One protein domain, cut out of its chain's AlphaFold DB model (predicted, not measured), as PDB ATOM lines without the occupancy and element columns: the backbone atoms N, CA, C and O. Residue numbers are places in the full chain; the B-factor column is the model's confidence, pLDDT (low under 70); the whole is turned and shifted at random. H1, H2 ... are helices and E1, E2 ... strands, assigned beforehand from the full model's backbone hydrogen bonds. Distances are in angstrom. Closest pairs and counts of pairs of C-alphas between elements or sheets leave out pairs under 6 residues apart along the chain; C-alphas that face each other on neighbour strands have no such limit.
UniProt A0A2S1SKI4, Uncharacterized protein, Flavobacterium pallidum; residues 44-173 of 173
ATOM      1  N   GLN A  44     206.194 197.318 220.558       41.22
ATOM      2  CA  GLN A  44     207.600 196.934 220.675       41.22
ATOM      3  C   GLN A  44     207.900 196.741 222.159       41.22
ATOM      4  O   GLN A  44     207.862 197.699 222.932       41.22
ATOM      5  N   SER A  45     208.187 195.508 222.568       39.19
ATOM      6  CA  SER A  45     208.692 195.244 223.911       39.19
ATOM      7  C   SER A  45     210.214 195.343 223.884       39.19
ATOM      8  O   SER A  45     210.886 194.475 223.329       39.19
ATOM      9  N   GLU A  46     210.772 196.404 224.473       36.25
ATOM     10  CA  GLU A  46     212.228 196.597 224.586       36.25
ATOM     11  C   GLU A  46     212.884 195.648 225.613       36.25
ATOM     12  O   GLU A  46     214.108 195.593 225.725       36.25
ATOM     13  N   THR A  47     212.099 194.903 226.398       36.53
ATOM     14  CA  THR A  47     212.554 194.482 227.730       36.53
ATOM     15  C   THR A  47     213.077 193.056 227.869       36.53
ATOM     16  O   THR A  47     213.488 192.716 228.976       36.53
ATOM     17  N   ILE A  48     213.093 192.206 226.832       40.62
ATOM     18  CA  ILE A  48     213.510 190.798 227.043       40.62
ATOM     19  C   ILE A  48     214.772 190.383 226.283       40.62
ATOM     20  O   ILE A  48     215.600 189.710 226.879       40.62
ATOM     21  N   PHE A  49     215.041 190.860 225.075       39.94
ATOM     22  CA  PHE A  49     216.350 190.719 224.423       39.94
ATOM     23  C   PHE A  49     216.512 191.894 223.457       39.94
ATOM     24  O   PHE A  49     215.522 192.503 223.075       39.94
ATOM     25  N   ARG A  50     217.740 192.242 223.052       37.25
ATOM     26  CA  ARG A  50     218.043 193.351 222.114       37.25
ATOM     27  C   ARG A  50     217.457 193.170 220.698       37.25
ATOM     28  O   ARG A  50     217.877 193.853 219.768       37.25
ATOM     29  N   THR A  51     216.507 192.263 220.537       43.16
ATOM     30  CA  THR A  51     215.818 191.957 219.301       43.16
ATOM     31  C   THR A  51     214.385 192.454 219.420       43.16
ATOM     32  O   THR A  51     213.748 192.278 220.454       43.16
ATOM     33  N   LEU A  52     213.887 193.116 218.377       45.88
ATOM     34  CA  LEU A  52     212.554 193.713 218.300       45.88
ATOM     35  C   LEU A  52     211.449 192.651 218.412       45.88
ATOM     36  O   LEU A  52     210.850 192.236 217.421       45.88
ATOM     37  N   HIS A  53     211.175 192.201 219.633       51.53
ATOM     38  CA  HIS A  53     210.065 191.317 219.927       51.53
ATOM     39  C   HIS A  53     208.794 192.139 219.916       51.53
ATOM     40  O   HIS A  53     208.516 192.961 220.792       51.53
ATOM     41  N   THR A  54     208.028 191.908 218.869       55.31
ATOM     42  CA  THR A  54     206.742 192.548 218.720       55.31
ATOM     43  C   THR A  54     205.712 191.628 219.358       55.31
ATOM     44  O   THR A  54     205.509 190.513 218.871       55.31
ATOM     45  N   THR A  55     205.110 192.055 220.472       58.66
ATOM     46  CA  THR A  55     204.128 191.249 221.207       58.66
ATOM     47  C   THR A  55     202.753 191.879 221.134       58.66
ATOM     48  O   THR A  55     202.590 193.092 221.242       58.66
ATOM     49  N   LYS A  56     201.736 191.037 220.964       66.94
ATOM     50  CA  LYS A  56     200.349 191.482 221.033       66.94
ATOM     51  C   LYS A  56     199.493 190.461 221.743       66.94
ATOM     52  O   LYS A  56     199.375 189.336 221.264       66.94
ATOM     53  N   LYS A  57     198.883 190.880 222.851       68.06
ATOM     54  CA  LYS A  57     197.915 190.089 223.609       68.06
ATOM     55  C   LYS A  57     196.502 190.441 223.168       68.06
ATOM     56  O   LYS A  57     196.124 191.608 223.155       68.06
ATOM     57  N   LEU A  58     195.710 189.431 222.829       67.69
ATOM     58  CA  LEU A  58     194.339 189.602 222.360       67.69
ATOM     59  C   LEU A  58     193.395 188.750 223.194       67.69
ATOM     60  O   LEU A  58     193.625 187.556 223.380       67.69
ATOM     61  N   HIS A  59     192.310 189.361 223.668       68.38
ATOM     62  CA  HIS A  59     191.189 188.621 224.232       68.38
ATOM     63  C   HIS A  59     190.367 188.049 223.073       68.38
ATOM     64  O   HIS A  59     189.508 188.712 222.489       68.38
ATOM     65  N   ALA A  60     190.707 186.827 222.676       62.16
ATOM     66  CA  ALA A  60     190.276 186.268 221.407       62.16
ATOM     67  C   ALA A  60     188.844 185.721 221.445       62.16
ATOM     68  O   ALA A  60     188.298 185.422 220.390       62.16
ATOM     69  N   ASN A  61     188.201 185.650 222.615       66.00
ATOM     70  CA  ASN A  61     186.837 185.130 222.792       66.00
ATOM     71  C   ASN A  61     185.773 185.783 221.911       66.00
ATOM     72  O   ASN A  61     184.805 185.131 221.525       66.00
ATOM     73  N   THR A  62     185.948 187.059 221.575       60.12
ATOM     74  CA  THR A  62     185.028 187.791 220.696       60.12
ATOM     75  C   THR A  62     185.048 187.249 219.257       60.12
ATOM     76  O   THR A  62     184.088 187.438 218.514       60.12
ATOM     77  N   TYR A  63     186.113 186.539 218.863       61.69
ATOM     78  CA  TYR A  63     186.363 186.073 217.492       61.69
ATOM     79  C   TYR A  63     186.490 184.548 217.401       61.69
ATOM     80  O   TYR A  63     185.950 183.904 216.501       61.69
ATOM     81  N   LEU A  64     187.159 183.949 218.381       69.19
ATOM     82  CA  LEU A  64     187.242 182.520 218.609       69.19
ATOM     83  C   LEU A  64     186.009 182.097 219.401       69.19
ATOM     84  O   LEU A  64     186.061 181.881 220.608       69.19
ATOM     85  N   ALA A  65     184.874 182.008 218.707       62.44
ATOM     86  CA  ALA A  65     183.642 181.508 219.302       62.44
ATOM     87  C   ALA A  65     183.842 180.044 219.739       62.44
ATOM     88  O   ALA A  65     183.730 179.126 218.913       62.44
ATOM     89  N   SER A  66     184.168 179.861 221.020       61.53
ATOM     90  CA  SER A  66     184.178 178.578 221.715       61.53
ATOM     91  C   SER A  66     182.748 178.196 222.089       61.53
ATOM     92  O   SER A  66     181.967 179.049 222.519       61.53
ATOM     93  N   SER A  67     182.381 176.923 221.939       68.88
ATOM     94  CA  SER A  67     181.107 176.432 222.487       68.88
ATOM     95  C   SER A  67     181.157 176.271 224.011       68.88
ATOM     96  O   SER A  67     180.112 176.149 224.649       68.88
ATOM     97  N   ASP A  68     182.356 176.297 224.599       69.50
ATOM     98  CA  ASP A  68     182.549 176.411 226.039       69.50
ATOM     99  C   ASP A  68     182.499 177.887 226.455       69.50
ATOM    100  O   ASP A  68     183.445 178.646 226.240       69.50
ATOM    101  N   LYS A  69     181.381 178.285 227.071       66.50
ATOM    102  CA  LYS A  69     181.132 179.663 227.525       66.50
ATOM    103  C   LYS A  69     182.059 180.120 228.656       66.50
ATOM    104  O   LYS A  69     182.051 181.306 228.969       66.50
ATOM    105  N   LYS A  70     182.791 179.206 229.304       69.94
ATOM    106  CA  LYS A  70     183.687 179.519 230.430       69.94
ATOM    107  C   LYS A  70     185.152 179.649 230.013       69.94
ATOM    108  O   LYS A  70     185.963 180.073 230.830       69.94
ATOM    109  N   LEU A  71     185.501 179.284 228.779       73.94
ATOM    110  CA  LEU A  71     186.876 179.364 228.302       73.94
ATOM    111  C   LEU A  71     187.224 180.805 227.913       73.94
ATOM    112  O   LEU A  71     186.702 181.322 226.928       73.94
ATOM    113  N   GLU A  72     188.130 181.440 228.654       79.81
ATOM    114  CA  GLU A  72     188.718 182.742 228.308       79.81
ATOM    115  C   GLU A  72     190.024 182.585 227.535       79.81
ATOM    116  O   GLU A  72     191.074 182.413 228.132       79.81
ATOM    117  N   CYS A  73     189.978 182.638 226.208       77.88
ATOM    118  CA  CYS A  73     191.138 182.491 225.341       77.88
ATOM    119  C   CYS A  73     191.925 183.804 225.204       77.88
ATOM    120  O   CYS A  73     191.427 184.798 224.662       77.88
ATOM    121  N   PHE A  74     193.201 183.759 225.582       82.06
ATOM    122  CA  PHE A  74     194.175 184.810 225.295       82.06
ATOM    123  C   PHE A  74     195.107 184.381 224.170       82.06
ATOM    124  O   PHE A  74     195.596 183.256 224.157       82.06
ATOM    125  N   PHE A  75     195.363 185.272 223.223       82.06
ATOM    126  CA  PHE A  75     196.238 185.006 222.089       82.06
ATOM    127  C   PHE A  75     197.427 185.959 222.148       82.06
ATOM    128  O   PHE A  75     197.219 187.169 222.088       82.06
ATOM    129  N   ASN A  76     198.644 185.434 222.271       81.19
ATOM    130  CA  ASN A  76     199.867 186.231 222.237       81.19
ATOM    131  C   ASN A  76     200.649 185.908 220.980       81.19
ATOM    132  O   ASN A  76     200.966 184.750 220.709       81.19
ATOM    133  N   ILE A  77     200.941 186.946 220.211       79.56
ATOM    134  CA  ILE A  77     201.668 186.845 218.950       79.56
ATOM    135  C   ILE A  77     203.067 187.402 219.173       79.56
ATOM    136  O   ILE A  77     203.179 188.516 219.674       79.56
ATOM    137  N   TYR A  78     204.091 186.646 218.787       76.81
ATOM    138  CA  TYR A  78     205.496 187.033 218.830       76.81
ATOM    139  C   TYR A  78     206.093 186.940 217.432       76.81
ATOM    140  O   TYR A  78     206.000 185.896 216.784       76.81
ATOM    141  N   ALA A  79     206.734 188.022 217.006       74.88
ATOM    142  CA  ALA A  79     207.488 188.082 215.763       74.88
ATOM    143  C   ALA A  79     208.955 188.442 216.038       74.88
ATOM    144  O   ALA A  79     209.242 189.213 216.958       74.88
ATOM    145  N   THR A  80     209.868 187.899 215.237       69.88
ATOM    146  CA  THR A  80     211.285 188.307 215.170       69.88
ATOM    147  C   THR A  80     211.790 188.183 213.735       69.88
ATOM    148  O   THR A  80     211.210 187.442 212.954       69.88
ATOM    149  N   ALA A  81     212.886 188.859 213.403       68.19
ATOM    150  CA  ALA A  81     213.580 188.724 212.124       68.19
ATOM    151  C   ALA A  81     214.583 187.544 212.083       68.19
ATOM    152  O   ALA A  81     215.311 187.411 211.109       68.19
ATOM    153  N   SER A  82     214.693 186.726 213.143       69.19
ATOM    154  CA  SER A  82     215.610 185.573 213.176       69.19
ATOM    155  C   SER A  82     214.965 184.280 213.682       69.19
ATOM    156  O   SER A  82     214.589 184.158 214.854       69.19
ATOM    157  N   GLY A  83     214.970 183.255 212.831       69.69
ATOM    158  CA  GLY A  83     214.493 181.898 213.108       69.69
ATOM    159  C   GLY A  83     215.167 181.258 214.325       69.69
ATOM    160  O   GLY A  83     214.536 180.617 215.169       69.69
ATOM    161  N   SER A  84     216.471 181.500 214.475       73.06
ATOM    162  CA  SER A  84     217.260 180.964 215.589       73.06
ATOM    163  C   SER A  84     216.863 181.548 216.950       73.06
ATOM    164  O   SER A  84     216.962 180.873 217.978       73.06
ATOM    165  N   GLU A  85     216.390 182.793 216.976       70.12
ATOM    166  CA  GLU A  85     215.959 183.465 218.200       70.12
ATOM    167  C   GLU A  85     214.538 183.074 218.582       70.12
ATOM    168  O   GLU A  85     214.276 182.810 219.759       70.12
ATOM    169  N   ILE A  86     213.636 182.967 217.598       75.94
ATOM    170  CA  ILE A  86     212.268 182.521 217.870       75.94
ATOM    171  C   ILE A  86     212.256 181.096 218.426       75.94
ATOM    172  O   ILE A  86     211.448 180.804 219.300       75.94
ATOM    173  N   TYR A  87     213.194 180.238 218.006       78.31
ATOM    174  CA  TYR A  87     213.337 178.891 218.556       78.31
ATOM    175  C   TYR A  87     213.787 178.902 220.031       78.31
ATOM    176  O   TYR A  87     213.193 178.226 220.871       78.31
ATOM    177  N   LYS A  88     214.781 179.727 220.391       76.50
ATOM    178  CA  LYS A  88     215.226 179.884 221.794       76.50
ATOM    179  C   LYS A  88     214.111 180.423 222.693       76.50
ATOM    180  O   LYS A  88     213.937 179.977 223.830       76.50
ATOM    181  N   PHE A  89     213.349 181.386 222.184       76.25
ATOM    182  CA  PHE A  89     212.204 181.924 222.904       76.25
ATOM    183  C   PHE A  89     211.077 180.889 223.009       76.25
ATOM    184  O   PHE A  89     210.514 180.705 224.088       76.25
ATOM    185  N   TYR A  90     210.819 180.139 221.932       83.12
ATOM    186  CA  TYR A  90     209.874 179.029 221.929       83.12
ATOM    187  C   TYR A  90     210.206 178.030 223.032       83.12
ATOM    188  O   TYR A  90     209.313 177.719 223.807       83.12
ATOM    189  N   ASP A  91     211.449 177.566 223.172       81.81
ATOM    190  CA  ASP A  91     211.801 176.568 224.193       81.81
ATOM    191  C   ASP A  91     211.627 177.090 225.629       81.81
ATOM    192  O   ASP A  91     211.201 176.338 226.507       81.81
ATOM    193  N   SER A  92     211.873 178.381 225.866       81.06
ATOM    194  CA  SER A  92     211.858 178.974 227.212       81.06
ATOM    195  C   SER A  92     210.481 179.434 227.705       81.06
ATOM    196  O   SER A  92     210.266 179.498 228.917       81.06
ATOM    197  N   ILE A  93     209.534 179.736 226.812       82.50
ATOM    198  CA  ILE A  93     208.219 180.253 227.213       82.50
ATOM    199  C   ILE A  93     207.223 179.137 227.560       82.50
ATOM    200  O   ILE A  93     207.084 178.142 226.842       82.50
ATOM    201  N   ILE A  94     206.482 179.312 228.655       86.38
ATOM    202  CA  ILE A  94     205.422 178.395 229.086       86.38
ATOM    203  C   ILE A  94     204.083 179.142 229.006       86.38
ATOM    204  O   ILE A  94     203.938 180.159 229.688       86.38
ATOM    205  N   PRO A  95     203.117 178.676 228.191       88.00
ATOM    206  CA  PRO A  95     201.811 179.317 228.089       88.00
ATOM    207  C   PRO A  95     201.017 179.171 229.387       88.00
ATOM    208  O   PRO A  95     201.038 178.117 230.035       88.00
ATOM    209  N   GLN A  96     200.242 180.196 229.725       88.69
ATOM    210  CA  GLN A  96     199.196 180.087 230.739       88.69
ATOM    211  C   GLN A  96     198.093 179.111 230.285       88.69
ATOM    212  O   GLN A  96     197.950 178.863 229.087       88.69
ATOM    213  N   PRO A  97     197.285 178.542 231.204       90.56
ATOM    214  CA  PRO A  97     196.315 177.491 230.874       90.56
ATOM    215  C   PRO A  97     195.371 177.806 229.711       90.56
ATOM    216  O   PRO A  97     195.037 176.922 228.925       90.56
ATOM    217  N   ASN A  98     194.991 179.066 229.573       87.69
ATOM    218  CA  ASN A  98     193.997 179.566 228.639       87.69
ATOM    219  C   ASN A  98     194.615 180.406 227.505       87.69
ATOM    220  O   ASN A  98     193.960 181.254 226.897       87.69
ATOM    221  N   GLU A  99     195.898 180.183 227.234       86.94
ATOM    222  CA  GLU A  99     196.694 180.999 226.331       86.94
ATOM    223  C   GLU A  99     197.119 180.232 225.077       86.94
ATOM    224  O   GLU A  99     197.465 179.050 225.117       86.94
ATOM    225  N   ILE A 100     197.112 180.930 223.947       89.62
ATOM    226  CA  ILE A 100     197.718 180.504 222.692       89.62
ATOM    227  C   ILE A 100     198.912 181.412 222.450       89.62
ATOM    228  O   ILE A 100     198.748 182.628 222.352       89.62
ATOM    229  N   LEU A 101     200.100 180.829 222.336       88.81
ATOM    230  CA  LEU A 101     201.296 181.538 221.900       88.81
ATOM    231  C   LEU A 101     201.531 181.192 220.436       88.81
ATOM    232  O   LEU A 101     201.701 180.021 220.092       88.81
ATOM    233  N   PHE A 102     201.548 182.212 219.591       89.38
ATOM    234  CA  PHE A 102     201.909 182.106 218.188       89.38
ATOM    235  C   PHE A 102     203.227 182.832 217.963       89.38
ATOM    236  O   PHE A 102     203.355 184.008 218.291       89.38
ATOM    237  N   LEU A 103     204.206 182.115 217.434       85.88
ATOM    238  CA  LEU A 103     205.578 182.569 217.300       85.88
ATOM    239  C   LEU A 103     206.001 182.395 215.851       85.88
ATOM    240  O   LEU A 103     205.887 181.289 215.321       85.88
ATOM    241  N   PHE A 104     206.479 183.456 215.211       82.38
ATOM    242  CA  PHE A 104     206.926 183.357 213.830       82.38
ATOM    243  C   PHE A 104     208.126 184.248 213.521       82.38
ATOM    244  O   PHE A 104     208.339 185.298 214.130       82.38
ATOM    245  N   GLU A 105     208.911 183.798 212.556       77.25
ATOM    246  CA  GLU A 105     209.935 184.594 211.899       77.25
ATOM    247  C   GLU A 105     209.298 185.459 210.803       77.25
ATOM    248  O   GLU A 105     208.612 184.950 209.916       77.25
ATOM    249  N   ASN A 106     209.507 186.767 210.893       71.62
ATOM    250  CA  ASN A 106     209.088 187.763 209.923       71.62
ATOM    251  C   ASN A 106     210.327 188.218 209.145       71.62
ATOM    252  O   ASN A 106     211.014 189.149 209.566       71.62
ATOM    253  N   ASP A 107     210.630 187.516 208.055       58.28
ATOM    254  CA  ASP A 107     211.696 187.917 207.132       58.28
ATOM    255  C   ASP A 107     211.321 189.207 206.373       58.28
ATOM    256  O   ASP A 107     210.148 189.498 206.141       58.28
ATOM    257  N   ASP A 108     212.363 189.954 206.015       51.50
ATOM    258  CA  ASP A 108     212.455 191.230 205.284       51.50
ATOM    259  C   ASP A 108     211.352 191.500 204.208       51.50
ATOM    260  O   ASP A 108     210.841 190.578 203.566       51.50
ATOM    261  N   PRO A 109     210.990 192.771 203.916       46.09
ATOM    262  CA  PRO A 109     209.808 193.166 203.137       46.09
ATOM    263  C   PRO A 109     209.901 192.904 201.620       46.09
ATOM    264  O   PRO A 109     209.055 193.380 200.863       46.09
ATOM    265  N   THR A 110     210.899 192.153 201.151       45.81
ATOM    266  CA  THR A 110     211.051 191.752 199.742       45.81
ATOM    267  C   THR A 110     210.221 190.518 199.369       45.81
ATOM    268  O   THR A 110     210.070 190.230 198.184       45.81
ATOM    269  N   GLY A 111     209.609 189.832 200.342       46.12
ATOM    270  CA  GLY A 111     208.538 188.857 200.094       46.12
ATOM    271  C   GLY A 111     208.975 187.522 199.476       46.12
ATOM    272  O   GLY A 111     208.116 186.737 199.072       46.12
ATOM    273  N   GLU A 112     210.274 187.224 199.422       42.12
ATOM    274  CA  GLU A 112     210.773 185.895 199.054       42.12
ATOM    275  C   GLU A 112     211.051 185.075 200.320       42.12
ATOM    276  O   GLU A 112     212.076 185.190 200.983       42.12
ATOM    277  N   PHE A 113     210.048 184.275 200.679       52.12
ATOM    278  CA  PHE A 113     209.957 183.493 201.906       52.12
ATOM    279  C   PHE A 113     211.003 182.370 201.950       52.12
ATOM    280  O   PHE A 113     210.763 181.271 201.436       52.12
ATOM    281  N   SER A 114     212.124 182.633 202.625       47.09
ATOM    282  CA  SER A 114     213.019 181.595 203.145       47.09
ATOM    283  C   SER A 114     212.295 180.769 204.232       47.09
ATOM    284  O   SER A 114     211.096 180.953 204.455       47.09
ATOM    285  N   ASP A 115     212.949 179.786 204.849       54.38
ATOM    286  CA  ASP A 115     212.391 178.766 205.754       54.38
ATOM    287  C   ASP A 115     211.806 179.303 207.086       54.38
ATOM    288  O   ASP A 115     212.178 178.847 208.166       54.38
ATOM    289  N   GLN A 116     210.852 180.241 207.016       63.69
ATOM    290  CA  GLN A 116     210.251 180.933 208.154       63.69
ATOM    291  C   GLN A 116     209.825 179.953 209.240       63.69
ATOM    292  O   GLN A 116     208.949 179.093 209.051       63.69
ATOM    293  N   SER A 117     210.447 180.125 210.397       76.94
ATOM    294  CA  SER A 117     210.192 179.306 211.567       76.94
ATOM    295  C   SER A 117     208.847 179.694 212.188       76.94
ATOM    296  O   SER A 117     208.705 180.792 212.723       76.94
ATOM    297  N   ILE A 118     207.850 178.803 212.114       84.69
ATOM    298  CA  ILE A 118     206.507 179.005 212.684       84.69
ATOM    299  C   ILE A 118     206.256 178.002 213.806       84.69
ATOM    300  O   ILE A 118     206.317 176.788 213.596       84.69
ATOM    301  N   PHE A 119     205.877 178.504 214.978       87.56
ATOM    302  CA  PHE A 119     205.603 177.689 216.151       87.56
ATOM    303  C   PHE A 119     204.320 178.090 216.875       87.56
ATOM    304  O   PHE A 119     203.906 179.250 216.891       87.56
ATOM    305  N   PHE A 120     203.724 177.098 217.535       92.88
ATOM    306  CA  PHE A 120     202.609 177.279 218.451       92.88
ATOM    307  C   PHE A 120     202.903 176.608 219.787       92.88
ATOM    308  O   PHE A 120     203.379 175.472 219.821       92.88
ATOM    309  N   LYS A 121     202.542 177.284 220.881       92.81
ATOM    310  CA  LYS A 121     202.373 176.662 222.198       92.81
ATOM    311  C   LYS A 121     200.960 176.917 222.699       92.81
ATOM    312  O   LYS A 121     200.413 178.003 222.518       92.81
ATOM    313  N   PHE A 122     200.384 175.911 223.343       93.44
ATOM    314  CA  PHE A 122     199.014 175.950 223.835       93.44
ATOM    315  C   PHE A 122     198.983 175.696 225.334       93.44
ATOM    316  O   PHE A 122     199.610 174.760 225.830       93.44
ATOM    317  N   GLY A 123     198.214 176.511 226.041       92.06
ATOM    318  CA  GLY A 123     197.816 176.241 227.408       92.06
ATOM    319  C   GLY A 123     196.954 174.985 227.511       92.06
ATOM    320  O   GLY A 123     196.234 174.617 226.580       92.06
ATOM    321  N   LYS A 124     196.999 174.325 228.669       92.44
ATOM    322  CA  LYS A 124     196.290 173.058 228.917       92.44
ATOM    323  C   LYS A 124     194.771 173.115 228.672       92.44
ATOM    324  O   LYS A 124     194.195 172.139 228.184       92.44
ATOM    325  N   ASP A 125     194.122 174.241 228.961       90.88
ATOM    326  CA  ASP A 125     192.674 174.398 228.793       90.88
ATOM    327  C   ASP A 125     192.342 174.603 227.312       90.88
ATOM    328  O   ASP A 125     191.353 174.066 226.813       90.88
ATOM    329  N   ILE A 126     193.229 175.277 226.569       91.31
ATOM    330  CA  ILE A 126     193.132 175.379 225.110       91.31
ATOM    331  C   ILE A 126     193.289 174.011 224.448       91.31
ATOM    332  O   ILE A 126     192.471 173.648 223.604       91.31
ATOM    333  N   VAL A 127     194.301 173.226 224.836       92.19
ATOM    334  CA  VAL A 127     194.496 171.864 224.305       92.19
ATOM    335  C   VAL A 127     193.252 171.014 224.551       92.19
ATOM    336  O   VAL A 127     192.782 170.324 223.645       92.19
ATOM    337  N   SER A 128     192.688 171.098 225.757       91.00
ATOM    338  CA  SER A 128     191.452 170.394 226.113       91.00
ATOM    339  C   SER A 128     190.280 170.838 225.234       91.00
ATOM    340  O   SER A 128     189.553 169.995 224.711       91.00
ATOM    341  N   ALA A 129     190.127 172.142 225.002       89.62
ATOM    342  CA  ALA A 129     189.079 172.687 224.146       89.62
ATOM    343  C   ALA A 129     189.221 172.270 222.672       89.62
ATOM    344  O   ALA A 129     188.224 171.964 222.014       89.62
ATOM    345  N   LEU A 130     190.451 172.198 222.157       90.12
ATOM    346  CA  LEU A 130     190.738 171.710 220.804       90.12
ATOM    347  C   LEU A 130     190.427 170.214 220.669       90.12
ATOM    348  O   LEU A 130     189.730 169.814 219.736       90.12
ATOM    349  N   LYS A 131     190.873 169.390 221.628       90.38
ATOM    350  CA  LYS A 131     190.588 167.943 221.656       90.38
ATOM    351  C   LYS A 131     189.086 167.664 221.738       90.38
ATOM    352  O   LYS A 131     188.574 166.813 221.013       90.38
ATOM    353  N   ASN A 132     188.374 168.432 222.560       89.06
ATOM    354  CA  ASN A 132     186.924 168.328 222.730       89.06
ATOM    355  C   ASN A 132     186.128 169.039 221.623       89.06
ATOM    356  O   ASN A 132     184.899 169.063 221.682       89.06
ATOM    357  N   LYS A 133     186.804 169.615 220.618       86.06
ATOM    358  CA  LYS A 133     186.205 170.364 219.500       86.06
ATOM    359  C   LYS A 133     185.313 171.535 219.937       86.06
ATOM    360  O   LYS A 133     184.490 172.002 219.151       86.06
ATOM    361  N   THR A 134     185.473 172.031 221.166       86.50
ATOM    362  CA  THR A 134     184.787 173.242 221.635       86.50
ATOM    363  C   THR A 134     185.467 174.502 221.109       86.50
ATOM    364  O   THR A 134     184.806 175.525 220.945       86.50
ATOM    365  N   LEU A 135     186.749 174.399 220.748       85.50
ATOM    366  CA  LEU A 135     187.512 175.386 219.992       85.50
ATOM    367  C   LEU A 135     187.949 174.784 218.643       85.50
ATOM    368  O   LEU A 135     188.290 173.607 218.564       85.50
ATOM    369  N   SER A 136     187.924 175.578 217.569       84.25
ATOM    370  CA  SER A 136     188.160 175.106 216.194       84.25
ATOM    371  C   SER A 136     189.502 175.595 215.643       84.25
ATOM    372  O   SER A 136     189.760 176.801 215.640       84.25
ATOM    373  N   GLU A 137     190.311 174.665 215.117       87.81
ATOM    374  CA  GLU A 137     191.541 174.957 214.359       87.81
ATOM    375  C   GLU A 137     191.263 175.972 213.245       87.81
ATOM    376  O   GLU A 137     191.925 177.002 213.179       87.81
ATOM    377  N   ASP A 138     190.238 175.752 212.417       84.56
ATOM    378  CA  ASP A 138     189.940 176.635 211.282       84.56
ATOM    379  C   ASP A 138     189.590 178.061 211.706       84.56
ATOM    380  O   ASP A 138     189.939 179.008 211.003       84.56
ATOM    381  N   LYS A 139     188.956 178.242 212.871       80.12
ATOM    382  CA  LYS A 139     188.705 179.584 213.416       80.12
ATOM    383  C   LYS A 139     190.003 180.270 213.834       80.12
ATOM    384  O   LYS A 139     190.156 181.458 213.571       80.12
ATOM    385  N   ILE A 140     190.939 179.539 214.440       84.50
ATOM    386  CA  ILE A 140     192.248 180.077 214.844       84.50
ATOM    387  C   ILE A 140     193.105 180.408 213.619       84.50
ATOM    388  O   ILE A 140     193.670 181.496 213.531       84.50
ATOM    389  N   ILE A 141     193.168 179.504 212.644       85.62
ATOM    390  CA  ILE A 141     193.913 179.729 211.401       85.62
ATOM    391  C   ILE A 141     193.275 180.863 210.590       85.62
ATOM    392  O   ILE A 141     193.984 181.727 210.078       85.62
ATOM    393  N   GLY A 142     191.944 180.908 210.510       77.12
ATOM    394  CA  GLY A 142     191.205 181.994 209.867       77.12
ATOM    395  C   GLY A 142     191.448 183.340 210.547       77.12
ATOM    396  O   GLY A 142     191.666 184.339 209.862       77.12
ATOM    397  N   PHE A 143     191.493 183.355 211.881       77.31
ATOM    398  CA  PHE A 143     191.890 184.522 212.661       77.31
ATOM    399  C   PHE A 143     193.303 184.981 212.285       77.31
ATOM    400  O   PHE A 143     193.470 186.134 211.903       77.31
ATOM    401  N   LEU A 144     194.306 184.098 212.284       78.38
ATOM    402  CA  LEU A 144     195.682 184.457 211.913       78.38
ATOM    403  C   LEU A 144     195.811 184.940 210.465       78.38
ATOM    404  O   LEU A 144     196.510 185.919 210.213       78.38
ATOM    405  N   LYS A 145     195.088 184.318 209.526       76.00
ATOM    406  CA  LYS A 145     195.021 184.785 208.134       76.00
ATOM    407  C   LYS A 145     194.519 186.226 208.059       76.00
ATOM    408  O   LYS A 145     195.103 187.032 207.362       76.00
ATOM    409  N   CYS A 146     193.454 186.563 208.778       71.38
ATOM    410  CA  CYS A 146     192.881 187.909 208.699       71.38
ATOM    411  C   CYS A 146     193.693 188.966 209.460       71.38
ATOM    412  O   CYS A 146     193.496 190.153 209.221       71.38
ATOM    413  N   THR A 147     194.537 188.554 210.411       68.25
ATOM    414  CA  THR A 147     195.129 189.468 211.401       68.25
ATOM    415  C   THR A 147     196.636 189.623 211.306       68.25
ATOM    416  O   THR A 147     197.138 190.715 211.545       68.25
ATOM    417  N   VAL A 148     197.350 188.553 210.967       70.81
ATOM    418  CA  VAL A 148     198.815 188.546 210.847       70.81
ATOM    419  C   VAL A 148     199.237 188.425 209.385       70.81
ATOM    420  O   VAL A 148     200.257 188.971 208.986       70.81
ATOM    421  N   PHE A 149     198.429 187.741 208.571       72.75
ATOM    422  CA  PHE A 149     198.780 187.346 207.209       72.75
ATOM    423  C   PHE A 149     197.703 187.721 206.165       72.75
ATOM    424  O   PHE A 149     197.295 186.846 205.392       72.75
ATOM    425  N   PRO A 150     197.209 188.981 206.132       64.31
ATOM    426  CA  PRO A 150     196.034 189.363 205.335       64.31
ATOM    427  C   PRO A 150     196.210 189.111 203.834       64.31
ATOM    428  O   PRO A 150     195.291 188.612 203.185       64.31
ATOM    429  N   ASP A 151     197.412 189.365 203.320       68.19
ATOM    430  CA  ASP A 151     197.761 189.217 201.903       68.19
ATOM    431  C   ASP A 151     198.613 187.971 201.637       68.19
ATOM    432  O   ASP A 151     199.226 187.824 200.577       68.19
ATOM    433  N   ALA A 152     198.689 187.057 202.609       65.50
ATOM    434  CA  ALA A 152     199.604 185.942 202.495       65.50
ATOM    435  C   ALA A 152     199.134 184.909 201.461       65.50
ATOM    436  O   ALA A 152     197.948 184.547 201.402       65.50
ATOM    437  N   PRO A 153     200.078 184.359 200.685       66.00
ATOM    438  CA  PRO A 153     199.786 183.301 199.740       66.00
ATOM    439  C   PRO A 153     199.349 182.017 200.458       66.00
ATOM    440  O   PRO A 153     199.642 181.775 201.631       66.00
ATOM    441  N   PHE A 154     198.654 181.143 199.726       61.53
ATOM    442  CA  PHE A 154     198.090 179.900 200.268       61.53
ATOM    443  C   PHE A 154     199.129 179.017 200.986       61.53
ATOM    444  O   PHE A 154     198.820 178.413 202.015       61.53
ATOM    445  N   PHE A 155     200.368 178.969 200.484       62.22
ATOM    446  CA  PHE A 155     201.435 178.162 201.079       62.22
ATOM    447  C   PHE A 155     201.820 178.629 202.492       62.22
ATOM    448  O   PHE A 155     202.156 177.795 203.333       62.22
ATOM    449  N   THR A 156     201.709 179.925 202.795       73.56
ATOM    450  CA  THR A 156     201.965 180.465 204.138       73.56
ATOM    451  C   THR A 156     200.933 179.933 205.125       73.56
ATOM    452  O   THR A 156     201.284 179.444 206.196       73.56
ATOM    453  N   ILE A 157     199.656 179.906 204.736       80.50
ATOM    454  CA  ILE A 157     198.584 179.362 205.581       80.50
ATOM    455  C   ILE A 157     198.744 177.851 205.795       80.50
ATOM    456  O   ILE A 157     198.466 177.356 206.890       80.50
ATOM    457  N   ALA A 158     199.240 177.115 204.796       82.50
ATOM    458  CA  ALA A 158     199.566 175.699 204.956       82.50
ATOM    459  C   ALA A 158     200.681 175.478 205.998       82.50
ATOM    460  O   ALA A 158     200.531 174.620 206.872       82.50
ATOM    461  N   LYS A 159     201.748 176.291 205.971       83.81
ATOM    462  CA  LYS A 159     202.820 176.251 206.984       83.81
ATOM    463  C   LYS A 159     202.300 176.600 208.384       83.81
ATOM    464  O   LYS A 159     202.591 175.873 209.332       83.81
ATOM    465  N   VAL A 160     201.466 177.638 208.516       86.81
ATOM    466  CA  VAL A 160     200.826 178.005 209.797       86.81
ATOM    467  C   VAL A 160     199.997 176.843 210.342       86.81
ATOM    468  O   VAL A 160     200.104 176.501 211.519       86.81
ATOM    469  N   ARG A 161     199.211 176.183 209.486       89.81
ATOM    470  CA  ARG A 161     198.408 175.018 209.873       89.81
ATOM    471  C   ARG A 161     199.276 173.837 210.314       89.81
ATOM    472  O   ARG A 161     198.944 173.171 211.293       89.81
ATOM    473  N   GLN A 162     200.395 173.586 209.636       89.44
ATOM    474  CA  GLN A 162     201.333 172.544 210.055       89.44
ATOM    475  C   GLN A 162     201.955 172.864 211.421       89.44
ATOM    476  O   GLN A 162     201.970 172.005 212.302       89.44
ATOM    477  N   GLY A 163     202.406 174.106 211.628       89.44
ATOM    478  CA  GLY A 163     202.927 174.567 212.918       89.44
ATOM    479  C   GLY A 163     201.901 174.425 214.045       89.44
ATOM    480  O   GLY A 163     202.244 173.978 215.139       89.44
ATOM    481  N   PHE A 164     200.630 174.726 213.761       92.62
ATOM    482  CA  PHE A 164     199.522 174.546 214.699       92.62
ATOM    483  C   PHE A 164     199.393 173.085 215.139       92.62
ATOM    484  O   PHE A 164     199.393 172.795 216.335       92.62
ATOM    485  N   ARG A 165     199.340 172.151 214.182       92.12
ATOM    486  CA  ARG A 165     199.198 170.712 214.463       92.12
ATOM    487  C   ARG A 165     200.376 170.163 215.261       92.12
ATOM    488  O   ARG A 165     200.155 169.481 216.258       92.12
ATOM    489  N   ASN A 166     201.598 170.547 214.888       90.81
ATOM    490  CA  ASN A 166     202.808 170.188 215.630       90.81
ATOM    491  C   ASN A 166     202.743 170.687 217.085       90.81
ATOM    492  O   ASN A 166     203.142 169.978 218.005       90.81
ATOM    493  N   GLY A 167     202.235 171.905 217.305       89.06
ATOM    494  CA  GLY A 167     202.066 172.465 218.647       89.06
ATOM    495  C   GLY A 167     201.032 171.710 219.488       89.06
ATOM    496  O   GLY A 167     201.273 171.458 220.668       89.06
ATOM    497  N   VAL A 168     199.903 171.307 218.892       89.88
ATOM    498  CA  VAL A 168     198.868 170.518 219.586       89.88
ATOM    499  C   VAL A 168     199.392 169.134 219.965       89.88
ATOM    500  O   VAL A 168     199.159 168.684 221.085       89.88
ATOM    501  N   GLU A 169     200.114 168.475 219.056       89.38
ATOM    502  CA  GLU A 169     200.728 167.167 219.305       89.38
ATOM    503  C   GLU A 169     201.753 167.242 220.443       89.38
ATOM    504  O   GLU A 169     201.671 166.470 221.396       89.38
ATOM    505  N   LYS A 170     202.657 168.232 220.406       87.62
ATOM    506  CA  LYS A 170     203.658 168.444 221.463       87.62
ATOM    507  C   LYS A 170     203.050 168.751 222.830       87.62
ATOM    508  O   LYS A 170     203.636 168.369 223.829       87.62
ATOM    509  N   ALA A 171     201.913 169.441 222.886       84.00
ATOM    510  CA  ALA A 171     201.238 169.753 224.147       84.00
ATOM    511  C   ALA A 171     200.362 168.598 224.674       84.00
ATOM    512  O   ALA A 171     199.844 168.670 225.789       84.00
ATOM    513  N   GLY A 172     200.122 167.572 223.851       69.69
ATOM    514  CA  GLY A 172     199.327 166.398 224.199       69.69
ATOM    515  C   GLY A 172     200.123 165.220 224.764       69.69
ATOM    516  O   GLY A 172     199.473 164.300 225.264       69.69
ATOM    517  N   ASN A 173     201.454 165.271 224.668       56.62
ATOM    518  CA  ASN A 173     202.426 164.307 225.195       56.62
ATOM    519  C   ASN A 173     203.076 164.843 226.474       56.62
ATOM    520  O   ASN A 173     203.450 164.005 227.322       56.62
TER     521      ASN A 173
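What this domain is: This is residues 44 to 173 of the 173 residues of an uncharacterized protein of Flavobacterium pallidum (UniProt A0A2S1SKI4). A twisted sheet of four strands has H1 on one face, while the long helix H4 covers the edge strand E4 on the opposite face. H2 packs on the last part of H4 close to where E3 begins, H3 packs on residues 157 to 164 of H4, and two long links, residues 60 to 73 and 106 to 117, reach toward opposite ends of the longest axis. The printed part has 130 residues, with four named strands and four named helices in the order E1, E2, H1, E3, E4, H2, H3, H4. The sheet runs E1, E2, E3, E4 and is mixed, and the class is mixed, helices and strands. The whole is compact, with a radius of gyration of the C-alphas of 14.3 A and spans of 41 by 32 by 28 A.

Where its parts are: E1, residues 53 to 59, is 19.5 A long and begins at C-alpha 53, (210.065, 191.317, 219.927). E2, residues 74 to 80, is 20.2 A long. H1 holds residues 83 to 92, 14.6 A. E3, residues 99 to 105, is 19.9 A long, and E4 holds residues 118 to 122. H2 holds residues 124 to 131, and H3 residues 137 to 147, 15.2 A. H4, residues 154 to 172, is 27.5 A long and ends at C-alpha 172, (199.327, 166.398, 224.199).

How they stand to each other: E1 and E2 form an antiparallel hairpin, with N 58 and O 75 2.8 A apart. E2 and E3 are parallel, with N 76 and O 100 2.8 A apart; E2, H1, E3 is a strand-helix-strand unit, two parallel neighbour strands with a helix between, and its crossover is right-handed. E3 and E4 form an antiparallel hairpin, with N 101 and O 121 2.8 A apart. H1 is on the sheet at a height of 8.4 A, over E3 and along the strands. H4 is on the opposite face at a height of 6.2 A, over E4 and along the strands; its closest C-alphas to E4 are those of Gly 167 and Phe 120, 4.8 A apart. This gives three layers, helices on both faces of a sheet. H4 touches H2 with residues 168 to 172 alone, closest at the C-alphas of Val 168 and Val 127, 6.6 A, at a steep tilt of 63 degrees. H4 touches H3 with residues 157 to 164 alone, closest at the C-alphas of Arg 161 and Ile 141, 6.7 A. H1 and H4 are apart. In H1, H2, H3 and H4 every O i to N i+4 pair is within hydrogen-bond range.

The domain as a whole: The two C-alphas farthest apart, of Lys 70 and Thr 110, are 42.9 A apart. The printed part has no cut, and the links E1 to E2 and E3 to E4 are long. The mean pLDDT of the printed part is 73.8, and 50 residues are under 70, among them residues 44 to 70 and 107 to 116.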